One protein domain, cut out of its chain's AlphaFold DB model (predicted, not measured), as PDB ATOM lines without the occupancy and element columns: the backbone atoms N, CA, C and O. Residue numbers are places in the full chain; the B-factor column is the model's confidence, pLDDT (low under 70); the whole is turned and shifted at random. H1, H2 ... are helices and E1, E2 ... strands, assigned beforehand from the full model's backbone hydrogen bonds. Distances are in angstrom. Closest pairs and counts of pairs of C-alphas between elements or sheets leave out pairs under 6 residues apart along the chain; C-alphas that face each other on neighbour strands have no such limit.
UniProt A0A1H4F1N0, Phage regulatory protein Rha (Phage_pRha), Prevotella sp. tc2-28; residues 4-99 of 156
ATOM      1  N   LEU A   4     174.351 136.974 131.356       92.12
ATOM      2  CA  LEU A   4     174.033 137.781 132.538       92.12
ATOM      3  C   LEU A   4     174.920 137.401 133.730       92.12
ATOM      4  O   LEU A   4     175.559 138.272 134.305       92.12
ATOM      5  N   GLU A   5     175.045 136.106 134.031       90.88
ATOM      6  CA  GLU A   5     175.947 135.627 135.090       90.88
ATOM      7  C   GLU A   5     177.401 136.023 134.809       90.88
ATOM      8  O   GLU A   5     178.121 136.435 135.709       90.88
ATOM      9  N   ILE A   6     177.843 135.956 133.550       91.00
ATOM     10  CA  ILE A   6     179.188 136.407 133.166       91.00
ATOM     11  C   ILE A   6     179.361 137.904 133.431       91.00
ATOM     12  O   ILE A   6     180.412 138.322 133.913       91.00
ATOM     13  N   ALA A   7     178.353 138.723 133.134       92.00
ATOM     14  CA  ALA A   7     178.397 140.155 133.409       92.00
ATOM     15  C   ALA A   7     178.563 140.426 134.915       92.00
ATOM     16  O   ALA A   7     179.460 141.173 135.307       92.00
ATOM     17  N   GLU A   8     177.789 139.730 135.750       91.31
ATOM     18  CA  GLU A   8     177.868 139.804 137.215       91.31
ATOM     19  C   GLU A   8     179.241 139.355 137.743       91.31
ATOM     20  O   GLU A   8     179.876 140.075 138.513       91.31
ATOM     21  N   LEU A   9     179.754 138.212 137.276       90.44
ATOM     22  CA  LEU A   9     181.048 137.660 137.698       90.44
ATOM     23  C   LEU A   9     182.228 138.554 137.312       90.44
ATOM     24  O   LEU A   9     183.197 138.690 138.059       90.44
ATOM     25  N   THR A  10     182.168 139.137 136.117       87.38
ATOM     26  CA  THR A  10     183.253 139.967 135.582       87.38
ATOM     27  C   THR A  10     183.154 141.425 136.030       87.38
ATOM     28  O   THR A  10     184.132 142.161 135.905       87.38
ATOM     29  N   GLY A  11     182.010 141.846 136.580       87.94
ATOM     30  CA  GLY A  11     181.717 143.241 136.913       87.94
ATOM     31  C   GLY A  11     181.532 144.134 135.681       87.94
ATOM     32  O   GLY A  11     181.615 145.356 135.785       87.94
ATOM     33  N   LYS A  12     181.325 143.545 134.496       87.56
ATOM     34  CA  LYS A  12     181.091 144.287 133.251       87.56
ATOM     35  C   LYS A  12     179.601 144.497 133.025       87.56
ATOM     36  O   LYS A  12     178.774 143.682 133.415       87.56
ATOM     37  N   GLN A  13     179.256 145.558 132.297       91.38
ATOM     38  CA  GLN A  13     177.881 145.747 131.840       91.38
ATOM     39  C   GLN A  13     177.480 144.628 130.877       91.38
ATOM     40  O   GLN A  13     178.216 144.311 129.936       91.38
ATOM     41  N   HIS A  14     176.283 144.070 131.075       92.00
ATOM     42  CA  HIS A  14     175.746 142.985 130.244       92.00
ATOM     43  C   HIS A  14     175.735 143.340 128.755       92.00
ATOM     44  O   HIS A  14     176.074 142.505 127.917       92.00
ATOM     45  N   PHE A  15     175.469 144.605 128.429       91.38
ATOM     46  CA  PHE A  15     175.547 145.127 127.067       91.38
ATOM     47  C   PHE A  15     176.909 144.864 126.396       91.38
ATOM     48  O   PHE A  15     176.951 144.356 125.276       91.38
ATOM     49  N   HIS A  16     178.023 145.129 127.087       91.00
ATOM     50  CA  HIS A  16     179.364 144.896 126.539       91.00
ATOM     51  C   HIS A  16     179.681 143.409 126.386       91.00
ATOM     52  O   HIS A  16     180.373 143.017 125.447       91.00
ATOM     53  N   VAL A  17     179.159 142.566 127.280       91.06
ATOM     54  CA  VAL A  17     179.284 141.108 127.150       91.06
ATOM     55  C   VAL A  17     178.540 140.628 125.901       91.06
ATOM     56  O   VAL A  17     179.107 139.897 125.094       91.06
ATOM     57  N   MET A  18     177.306 141.093 125.684       92.50
ATOM     58  CA  MET A  18     176.518 140.778 124.486       92.50
ATOM     59  C   MET A  18     177.206 141.255 123.199       92.50
ATOM     60  O   MET A  18     177.234 140.533 122.204       92.50
ATOM     61  N   GLU A  19     177.790 142.456 123.215       92.06
ATOM     62  CA  GLU A  19     178.549 143.001 122.088       92.06
ATOM     63  C   GLU A  19     179.795 142.156 121.776       92.06
ATOM     64  O   GLU A  19     180.046 141.825 120.616       92.06
ATOM     65  N   ALA A  20     180.558 141.761 122.801       91.31
ATOM     66  CA  ALA A  20     181.740 140.918 122.637       91.31
ATOM     67  C   ALA A  20     181.387 139.553 122.029       91.31
ATOM     68  O   ALA A  20     182.073 139.099 121.112       91.31
ATOM     69  N   ILE A  21     180.290 138.937 122.485       92.31
ATOM     70  CA  ILE A  21     179.775 137.673 121.939       92.31
ATOM     71  C   ILE A  21     179.471 137.823 120.447       92.31
ATOM     72  O   ILE A  21     180.008 137.069 119.639       92.31
ATOM     73  N   ARG A  22     178.701 138.848 120.063       92.81
ATOM     74  CA  ARG A  22     178.346 139.115 118.657       92.81
ATOM     75  C   ARG A  22     179.566 139.375 117.775       92.81
ATOM     76  O   ARG A  22     179.602 138.929 116.635       92.81
ATOM     77  N   LYS A  23     180.587 140.070 118.293       92.88
ATOM     78  CA  LYS A  23     181.844 140.310 117.561       92.88
ATOM     79  C   LYS A  23     182.640 139.026 117.329       92.88
ATOM     80  O   LYS A  23     183.316 138.908 116.311       92.88
ATOM     81  N   MET A  24     182.586 138.076 118.260       90.75
ATOM     82  CA  MET A  24     183.345 136.824 118.175       90.75
ATOM     83  C   MET A  24     182.587 135.677 117.502       90.75
ATOM     84  O   MET A  24     183.216 134.718 117.049       90.75
ATOM     85  N   GLU A  25     181.266 135.792 117.382       91.88
ATOM     86  CA  GLU A  25     180.383 134.810 116.752       91.88
ATOM     87  C   GLU A  25     180.793 134.426 115.316       91.88
ATOM     88  O   GLU A  25     180.829 133.229 115.029       91.88
ATOM     89  N   PRO A  26     181.208 135.347 114.419       92.38
ATOM     90  CA  PRO A  26     181.627 134.969 113.067       92.38
ATOM     91  C   PRO A  26     182.857 134.057 113.047       92.38
ATOM     92  O   PRO A  26     182.939 133.142 112.229       92.38
ATOM     93  N   ALA A  27     183.824 134.302 113.938       91.25
ATOM     94  CA  ALA A  27     185.022 133.479 114.053       91.25
ATOM     95  C   ALA A  27     184.699 132.115 114.680       91.25
ATOM     96  O   ALA A  27     185.161 131.092 114.181       91.25
ATOM     97  N   TRP A  28     183.834 132.096 115.699       90.12
ATOM     98  CA  TRP A  28     183.353 130.861 116.317       90.12
ATOM     99  C   TRP A  28     182.618 129.970 115.312       90.12
ATOM    100  O   TRP A  28     182.959 128.799 115.147       90.12
ATOM    101  N   LYS A  29     181.682 130.549 114.551       91.31
ATOM    102  CA  LYS A  29     180.895 129.843 113.535       91.31
ATOM    103  C   LYS A  29     181.766 129.205 112.455       91.31
ATOM    104  O   LYS A  29     181.444 128.122 111.977       91.31
ATOM    105  N   LYS A  30     182.879 129.837 112.067       91.75
ATOM    106  CA  LYS A  30     183.810 129.267 111.075       91.75
ATOM    107  C   LYS A  30     184.458 127.966 111.555       91.75
ATOM    108  O   LYS A  30     184.677 127.079 110.738       91.75
ATOM    109  N   VAL A  31     184.751 127.855 112.850       90.38
ATOM    110  CA  VAL A  31     185.441 126.693 113.432       90.38
ATOM    111  C   VAL A  31     184.441 125.642 113.912       90.38
ATOM    112  O   VAL A  31     184.504 124.489 113.497       90.38
ATOM    113  N   CYS A  32     183.486 126.040 114.752       84.81
ATOM    114  CA  CYS A  32     182.531 125.129 115.383       84.81
ATOM    115  C   CYS A  32     181.305 124.818 114.516       84.81
ATOM    116  O   CYS A  32     180.537 123.926 114.866       84.81
ATOM    117  N   LYS A  33     181.090 125.542 113.403       84.00
ATOM    118  CA  LYS A  33     179.903 125.451 112.519       84.00
ATOM    119  C   LYS A  33     178.561 125.746 113.209       84.00
ATOM    120  O   LYS A  33     177.526 125.731 112.547       84.00
ATOM    121  N   SER A  34     178.573 126.061 114.502       84.12
ATOM    122  CA  SER A  34     177.421 126.429 115.320       84.12
ATOM    123  C   SER A  34     177.524 127.879 115.802       84.12
ATOM    124  O   SER A  34     178.609 128.456 115.887       84.12
ATOM    125  N   ASN A  35     176.368 128.469 116.100       87.75
ATOM    126  CA  ASN A  35     176.256 129.800 116.693       87.75
ATOM    127  C   ASN A  35     176.092 129.696 118.213       87.75
ATOM    128  O   ASN A  35     175.665 128.658 118.723       87.75
ATOM    129  N   PHE A  36     176.344 130.801 118.919       89.62
ATOM    130  CA  PHE A  36     176.013 130.896 120.338       89.62
ATOM    131  C   PHE A  36     174.498 130.808 120.541       89.62
ATOM    132  O   PHE A  36     173.715 131.430 119.816       89.62
ATOM    133  N   ARG A  37     174.068 130.062 121.559       90.25
ATOM    134  CA  ARG A  37     172.643 129.855 121.830       90.25
ATOM    135  C   ARG A  37     172.022 131.108 122.445       90.25
ATOM    136  O   ARG A  37     172.303 131.444 123.594       90.25
ATOM    137  N   LEU A  38     171.161 131.794 121.696       90.50
ATOM    138  CA  LEU A  38     170.360 132.903 122.218       90.50
ATOM    139  C   LEU A  38     169.185 132.361 123.049       90.50
ATOM    140  O   LEU A  38     168.574 131.350 122.708       90.50
ATOM    141  N   THR A  39     168.886 132.999 124.172       89.50
ATOM    142  CA  THR A  39     167.834 132.623 125.131       89.50
ATOM    143  C   THR A  39     167.300 133.898 125.803       89.50
ATOM    144  O   THR A  39     167.886 134.971 125.654       89.50
ATOM    145  N   SER A  40     166.174 133.838 126.508       88.25
ATOM    146  CA  SER A  40     165.695 134.927 127.366       88.25
ATOM    147  C   SER A  40     165.735 134.501 128.833       88.25
ATOM    148  O   SER A  40     165.575 133.327 129.163       88.25
ATOM    149  N   ARG A  41     165.977 135.460 129.727       84.94
ATOM    150  CA  ARG A  41     165.818 135.285 131.171       84.94
ATOM    151  C   ARG A  41     164.754 136.246 131.671       84.94
ATOM    152  O   ARG A  41     164.840 137.448 131.424       84.94
ATOM    153  N   THR A  42     163.781 135.721 132.402       86.00
ATOM    154  CA  THR A  42     162.771 136.534 133.078       86.00
ATOM    155  C   THR A  42     163.376 137.160 134.327       86.00
ATOM    156  O   THR A  42     163.898 136.458 135.193       86.00
ATOM    157  N   ILE A  43     163.316 138.485 134.416       82.75
ATOM    158  CA  ILE A  43     163.762 139.266 135.568       82.75
ATOM    159  C   ILE A  43     162.536 139.921 136.199       82.75
ATOM    160  O   ILE A  43     161.706 140.512 135.503       82.75
ATOM    161  N   VAL A  44     162.423 139.809 137.521       85.25
ATOM    162  CA  VAL A  44     161.392 140.499 138.300       85.25
ATOM    163  C   VAL A  44     161.851 141.935 138.521       85.25
ATOM    164  O   VAL A  44     162.958 142.181 138.996       85.25
ATOM    165  N   GLN A  45     161.019 142.888 138.130       84.75
ATOM    166  CA  GLN A  45     161.292 144.307 138.299       84.75
ATOM    167  C   GLN A  45     160.903 144.760 139.713       84.75
ATOM    168  O   GLN A  45     160.002 144.170 140.315       84.75
ATOM    169  N   PRO A  46     161.498 145.857 140.217       80.75
ATOM    170  CA  PRO A  46     161.147 146.432 141.520       80.75
ATOM    171  C   PRO A  46     159.651 146.740 141.679       80.75
ATOM    172  O   PRO A  46     159.117 146.698 142.780       80.75
ATOM    173  N   ASN A  47     158.959 146.987 140.563       84.12
ATOM    174  CA  ASN A  47     157.540 147.338 140.527       84.12
ATOM    175  C   ASN A  47     156.613 146.102 140.474       84.12
ATOM    176  O   ASN A  47     155.438 146.234 140.149       84.12
ATOM    177  N   GLY A  48     157.137 144.889 140.696       83.19
ATOM    178  CA  GLY A  48     156.372 143.633 140.671       83.19
ATOM    179  C   GLY A  48     156.082 143.061 139.277       83.19
ATOM    180  O   GLY A  48     155.600 141.938 139.165       83.19
ATOM    181  N   GLY A  49     156.402 143.786 138.202       84.56
ATOM    182  CA  GLY A  49     156.279 143.288 136.828       84.56
ATOM    183  C   GLY A  49     157.453 142.401 136.409       84.56
ATOM    184  O   GLY A  49     158.587 142.618 136.826       84.56
ATOM    185  N   THR A  50     157.226 141.436 135.524       87.38
ATOM    186  CA  THR A  50     158.292 140.615 134.928       87.38
ATOM    187  C   THR A  50     158.713 141.158 133.569       87.38
ATOM    188  O   THR A  50     157.868 141.539 132.762       87.38
ATOM    189  N   ARG A  51     160.019 141.178 133.290       86.69
ATOM    190  CA  ARG A  51     160.574 141.519 131.974       86.69
ATOM    191  C   ARG A  51     161.485 140.408 131.484       86.69
ATOM    192  O   ARG A  51     162.352 139.948 132.219       86.69
ATOM    193  N   GLU A  52     161.341 140.039 130.220       86.81
ATOM    194  CA  GLU A  52     162.295 139.163 129.554       86.81
ATOM    195  C   GLU A  52     163.507 139.957 129.063       86.81
ATOM    196  O   GLU A  52     163.384 140.956 128.348       86.81
ATOM    197  N   VAL A  53     164.694 139.510 129.463       87.19
ATOM    198  CA  VAL A  53     165.968 140.068 129.018       87.19
ATOM    199  C   VAL A  53     166.673 139.037 128.139       87.19
ATOM    200  O   VAL A  53     166.899 137.913 128.590       87.19
ATOM    201  N   PRO A  54     167.030 139.381 126.889       91.12
ATOM    202  CA  PRO A  54     167.738 138.463 126.010       91.12
ATOM    203  C   PRO A  54     169.158 138.225 126.533       91.12
ATOM    204  O   PRO A  54     169.901 139.168 126.793       91.12
ATOM    205  N   CYS A  55     169.562 136.967 126.651       92.19
ATOM    206  CA  CYS A  55     170.893 136.556 127.082       92.19
ATOM    207  C   CYS A  55     171.381 135.345 126.277       92.19
ATOM    208  O   CYS A  55     170.588 134.569 125.757       92.19
ATOM    209  N   TYR A  56     172.692 135.146 126.188       93.12
ATOM    210  CA  TYR A  56     173.235 133.928 125.588       93.12
ATOM    211  C   TYR A  56     173.419 132.858 126.658       93.12
ATOM    212  O   TYR A  56     173.917 133.146 127.750       93.12
ATOM    213  N   GLN A  57     173.038 131.628 126.336       92.44
ATOM    214  CA  GLN A  57     173.396 130.455 127.113       92.44
ATOM    215  C   GLN A  57     174.697 129.890 126.552       92.44
ATOM    216  O   GLN A  57     174.767 129.541 125.378       92.44
ATOM    217  N   LEU A  58     175.719 129.826 127.402       91.38
ATOM    218  CA  LEU A  58     177.075 129.477 127.005       91.38
ATOM    219  C   LEU A  58     177.528 128.202 127.724       91.38
ATOM    220  O   LEU A  58     177.321 128.020 128.936       91.38
ATOM    221  N   THR A  59     178.139 127.318 126.946       91.00
ATOM    222  CA  THR A  59     178.869 126.130 127.397       91.00
ATOM    223  C   THR A  59     180.243 126.513 127.949       91.00
ATOM    224  O   THR A  59     180.708 127.640 127.771       91.00
ATOM    225  N   LYS A  60     180.928 125.574 128.615       89.62
ATOM    226  CA  LYS A  60     182.262 125.815 129.190       89.62
ATOM    227  C   LYS A  60     183.259 126.328 128.146       89.62
ATOM    228  O   LYS A  60     183.970 127.294 128.403       89.62
ATOM    229  N   THR A  61     183.288 125.713 126.964       89.94
ATOM    230  CA  THR A  61     184.213 126.077 125.879       89.94
ATOM    231  C   THR A  61     183.906 127.456 125.308       89.94
ATOM    232  O   THR A  61     184.815 128.261 125.129       89.94
ATOM    233  N   GLU A  62     182.628 127.762 125.094       91.12
ATOM    234  CA  GLU A  62     182.173 129.072 124.624       91.12
ATOM    235  C   GLU A  62     182.498 130.175 125.639       91.12
ATOM    236  O   GLU A  62     183.012 131.231 125.272       91.12
ATOM    237  N   CYS A  63     182.268 129.919 126.931       90.88
ATOM    238  CA  CYS A  63     182.656 130.822 128.011       90.88
ATOM    239  C   CYS A  63     184.163 131.099 128.019       90.88
ATOM    240  O   CYS A  63     184.570 132.256 128.124       90.88
ATOM    241  N   LEU A  64     184.983 130.055 127.881       90.12
ATOM    242  CA  LEU A  64     186.440 130.176 127.870       90.12
ATOM    243  C   LEU A  64     186.934 130.961 126.648       90.12
ATOM    244  O   LEU A  64     187.829 131.796 126.764       90.12
ATOM    245  N   TYR A  65     186.307 130.745 125.491       91.06
ATOM    246  CA  TYR A  65     186.590 131.494 124.272       91.06
ATOM    247  C   TYR A  65     186.274 132.984 124.440       91.06
ATOM    248  O   TYR A  65     187.099 133.836 124.100       91.06
ATOM    249  N   ILE A  66     185.127 133.318 125.040       90.25
ATOM    250  CA  ILE A  66     184.749 134.717 125.272       90.25
ATOM    251  C   ILE A  66     185.650 135.392 126.313       90.25
ATOM    252  O   ILE A  66     185.951 136.583 126.192       90.25
ATOM    253  N   ALA A  67     186.139 134.632 127.297       89.44
ATOM    254  CA  ALA A  67     187.010 135.138 128.354       89.44
ATOM    255  C   ALA A  67     188.316 135.764 127.834       89.44
ATOM    256  O   ALA A  67     188.909 136.591 128.523       89.44
ATOM    257  N   THR A  68     188.728 135.452 126.600       87.94
ATOM    258  CA  THR A  68     189.890 136.071 125.932       87.94
ATOM    259  C   THR A  68     189.753 137.583 125.707       87.94
ATOM    260  O   THR A  68     190.752 138.260 125.480       87.94
ATOM    261  N   LYS A  69     188.535 138.142 125.775       84.62
ATOM    262  CA  LYS A  69     188.265 139.589 125.650       84.62
ATOM    263  C   LYS A  69     188.094 140.299 126.995       84.62
ATOM    264  O   LYS A  69     187.753 141.486 127.033       84.62
ATOM    265  N   PHE A  70     188.270 139.589 128.104       86.06
ATOM    266  CA  PHE A  70     188.143 140.147 129.446       86.06
ATOM    267  C   PHE A  70     189.513 140.403 130.081       86.06
ATOM    268  O   PHE A  70     190.528 139.893 129.621       86.06
ATOM    269  N   ASN A  71     189.532 141.246 131.115       88.06
ATOM    270  CA  ASN A  71     190.713 141.475 131.945       88.06
ATOM    271  C   ASN A  71     191.129 140.178 132.653       88.06
ATOM    272  O   ASN A  71     190.288 139.316 132.917       88.06
ATOM    273  N   ASP A  72     192.411 140.063 132.996       89.25
ATOM    274  CA  ASP A  72     192.966 138.847 133.600       89.25
ATOM    275  C   ASP A  72     192.248 138.444 134.892       89.25
ATOM    276  O   ASP A  72     191.926 137.274 135.080       89.25
ATOM    277  N   GLU A  73     191.875 139.416 135.726       89.56
ATOM    278  CA  GLU A  73     191.090 139.176 136.944       89.56
ATOM    279  C   GLU A  73     189.692 138.610 136.659       89.56
ATOM    280  O   GLU A  73     189.209 137.714 137.350       89.56
ATOM    281  N   ALA A  74     189.003 139.124 135.636       88.25
ATOM    282  CA  ALA A  74     187.695 138.610 135.237       88.25
ATOM    283  C   ALA A  74     187.804 137.206 134.643       88.25
ATOM    284  O   ALA A  74     186.952 136.360 134.909       88.25
ATOM    285  N   ARG A  75     188.863 136.947 133.871       88.00
ATOM    286  CA  ARG A  75     189.160 135.623 133.326       88.00
ATOM    287  C   ARG A  75     189.431 134.620 134.445       88.00
ATOM    288  O   ARG A  75     188.847 133.542 134.414       88.00
ATOM    289  N   ALA A  76     190.217 134.987 135.457       90.06
ATOM    290  CA  ALA A  76     190.469 134.145 136.626       90.06
ATOM    291  C   ALA A  76     189.173 133.816 137.386       90.06
ATOM    292  O   ALA A  76     188.878 132.644 137.614       90.06
ATOM    293  N   ARG A  77     188.345 134.826 137.693       90.00
ATOM    294  CA  ARG A  77     187.040 134.622 138.353       90.00
ATOM    295  C   ARG A  77     186.112 133.708 137.555       90.00
ATOM    296  O   ARG A  77     185.444 132.852 138.125       90.00
ATOM    297  N   LEU A  78     186.082 133.871 136.235       90.31
ATOM    298  CA  LEU A  78     185.246 133.061 135.355       90.31
ATOM    299  C   LEU A  78     185.715 131.599 135.306       90.31
ATOM    300  O   LEU A  78     184.877 130.700 135.321       90.31
ATOM    301  N   VAL A  79     187.031 131.357 135.284       89.81
ATOM    302  CA  VAL A  79     187.608 130.003 135.331       89.81
ATOM    303  C   VAL A  79     187.293 129.321 136.660       89.81
ATOM    304  O   VAL A  79     186.738 128.224 136.643       89.81
ATOM    305  N   LEU A  80     187.553 129.991 137.787       90.62
ATOM    306  CA  LEU A  80     187.257 129.460 139.125       90.62
ATOM    307  C   LEU A  80     185.774 129.113 139.275       90.62
ATOM    308  O   LEU A  80     185.423 128.041 139.758       90.62
ATOM    309  N   ARG A  81     184.881 129.974 138.774       91.25
ATOM    310  CA  ARG A  81     183.441 129.709 138.811       91.25
ATOM    311  C   ARG A  81     183.039 128.468 138.010       91.25
ATOM    312  O   ARG A  81     182.114 127.761 138.400       91.25
ATOM    313  N   TRP A  82     183.681 128.211 136.874       88.38
ATOM    314  CA  TRP A  82     183.414 126.998 136.098       88.38
ATOM    315  C   TRP A  82     183.942 125.744 136.787       88.38
ATOM    316  O   TRP A  82     183.256 124.727 136.774       88.38
ATOM    317  N   GLU A  83     185.111 125.827 137.417       89.94
ATOM    318  CA  GLU A  83     185.660 124.737 138.223       89.94
ATOM    319  C   GLU A  83     184.736 124.397 139.403       89.94
ATOM    320  O   GLU A  83     184.422 123.230 139.632       89.94
ATOM    321  N   GLU A  84     184.197 125.410 140.093       89.06
ATOM    322  CA  GLU A  84     183.170 125.227 141.127       89.06
ATOM    323  C   GLU A  84     181.927 124.501 140.602       89.06
ATOM    324  O   GLU A  84     181.434 123.580 141.256       89.06
ATOM    325  N   LEU A  85     181.413 124.904 139.435       87.94
ATOM    326  CA  LEU A  85     180.240 124.274 138.822       87.94
ATOM    327  C   LEU A  85     180.516 122.811 138.458       87.94
ATOM    328  O   LEU A  85     179.677 121.955 138.724       87.94
ATOM    329  N   GLU A  86     181.700 122.501 137.928       88.94
ATOM    330  CA  GLU A  86     182.091 121.121 137.624       88.94
ATOM    331  C   GLU A  86     182.227 120.274 138.889       88.94
ATOM    332  O   GLU A  86     181.721 119.153 138.937       88.94
ATOM    333  N   MET A  87     182.843 120.809 139.944       87.69
ATOM    334  CA  MET A  87     182.918 120.121 141.233       87.69
ATOM    335  C   MET A  87     181.531 119.902 141.843       87.69
ATOM    336  O   MET A  87     181.276 118.837 142.409       87.69
ATOM    337  N   ALA A  88     180.629 120.878 141.737       87.06
ATOM    338  CA  ALA A  88     179.255 120.753 142.211       87.06
ATOM    339  C   ALA A  88     178.483 119.682 141.429       87.06
ATOM    340  O   ALA A  88     177.810 118.851 142.038       87.06
ATOM    341  N   ASP A  89     178.635 119.639 140.105       86.50
ATOM    342  CA  ASP A  89     178.016 118.626 139.252       86.50
ATOM    343  C   ASP A  89     178.570 117.227 139.536       86.50
ATOM    344  O   ASP A  89     177.806 116.263 139.614       86.50
ATOM    345  N   VAL A  90     179.882 117.097 139.745       84.75
ATOM    346  CA  VAL A  90     180.505 115.832 140.160       84.75
ATOM    347  C   VAL A  90     179.979 115.405 141.525       84.75
ATOM    348  O   VAL A  90     179.574 114.257 141.680       84.75
ATOM    349  N   ARG A  91     179.912 116.315 142.505       82.62
ATOM    350  CA  ARG A  91     179.339 116.027 143.830       82.62
ATOM    351  C   ARG A  91     177.881 115.598 143.738       82.62
ATOM    352  O   ARG A  91     177.507 114.653 144.421       82.62
ATOM    353  N   ARG A  92     177.082 116.242 142.887       81.94
ATOM    354  CA  ARG A  92     175.682 115.881 142.652       81.94
ATOM    355  C   ARG A  92     175.567 114.486 142.054       81.94
ATOM    356  O   ARG A  92     174.905 113.642 142.638       81.94
ATOM    357  N   LYS A  93     176.303 114.205 140.977       78.69
ATOM    358  CA  LYS A  93     176.353 112.868 140.364       78.69
ATOM    359  C   LYS A  93     176.835 111.805 141.350       78.69
ATOM    360  O   LYS A  93     176.313 110.699 141.361       78.69
ATOM    361  N   MET A  94     177.810 112.135 142.197       71.75
ATOM    362  CA  MET A  94     178.286 111.251 143.262       71.75
ATOM    363  C   MET A  94     177.272 111.070 144.394       71.75
ATOM    364  O   MET A  94     177.309 110.030 145.040       71.75
ATOM    365  N   ALA A  95     176.426 112.060 144.684       70.38
ATOM    366  CA  ALA A  95     175.341 111.951 145.656       70.38
ATOM    367  C   ALA A  95     174.201 111.090 145.097       70.38
ATOM    368  O   ALA A  95     173.735 110.190 145.783       70.38
ATOM    369  N   ASP A  96     173.849 111.288 143.826       64.75
ATOM    370  CA  ASP A  96     172.871 110.472 143.106       64.75
ATOM    371  C   ASP A  96     173.352 109.013 142.987       64.75
ATOM    372  O   ASP A  96     172.584 108.084 143.216       64.75
ATOM    373  N   ALA A  97     174.647 108.788 142.730       60.88
ATOM    374  CA  ALA A  97     175.254 107.453 142.754       60.88
ATOM    375  C   ALA A  97     175.377 106.863 144.175       60.88
ATOM    376  O   ALA A  97     175.422 105.646 144.337       60.88
ATOM    377  N   ARG A  98     175.424 107.714 145.211       54.84
ATOM    378  CA  ARG A  98     175.396 107.326 146.631       54.84
ATOM    379  C   ARG A  98     173.989 107.111 147.183       54.84
ATOM    380  O   ARG A  98     173.890 106.706 148.339       54.84
ATOM    381  N   CYS A  99     172.933 107.218 146.372       54.28
ATOM    382  CA  CYS A  99     171.686 106.479 146.611       54.28
ATOM    383  C   CYS A  99     171.907 104.961 146.429       54.28
ATOM    384  O   CYS A  99     171.117 104.265 145.793       54.28
TER     385      CYS A  99
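What this domain is: This is residues 4 to 99 of the 156 residues of the protein "Phage regulatory protein Rha (Phage_pRha)" of Prevotella sp. tc2-28 (UniProt A0A1H4F1N0). Helices H1, H2, H3 and the first part of H4 make a loose cluster, and the long, twisted strand hairpin E1-E2 meets it through E2 around Cys 55, near Leu 4 of H1 and Met 18 of H2, while its far end with the turn at residues 45 to 49 reaches beyond the helices. H4 runs out of the cluster as an arm, and residues 87 to 99 stick out. The printed part has 96 residues, in order H1, H2, E1, E2, H3, H4; class mixed, loose, radius of gyration of the C-alphas 15.7 A, spans 43 by 43 by 29 A.

Where its parts are: H1, residues 4 to 10, begins at C-alpha 4 (174.033, 137.781, 132.538). H2 is residues 14 to 32, with a kink of 49 degrees near residue 26. E1 is residues 37 to 44, E2 50 to 57, H3 60 to 67. H4, residues 72 to 97, 37.2 A, ends at C-alpha 97 (175.254, 107.453, 142.754).

How they stand to each other: H1 touches H2 with C-alphas 7 and 14 closest, 5.0 A. E1 and E2 are an antiparallel hairpin; N 39 and O 55 are 2.8 A apart. H3 and H4 form a helical hairpin, a shallow tilt of 11 degrees; C-alphas 67 and 75 are closest, 5.4 A. Every O i to N i+4 pair is within hydrogen-bond range in H1, H3 and H4, 12 of 15 in H2.

The domain as a whole: The printed part has no cut. Residues 96 to 99 have pLDDT under 70.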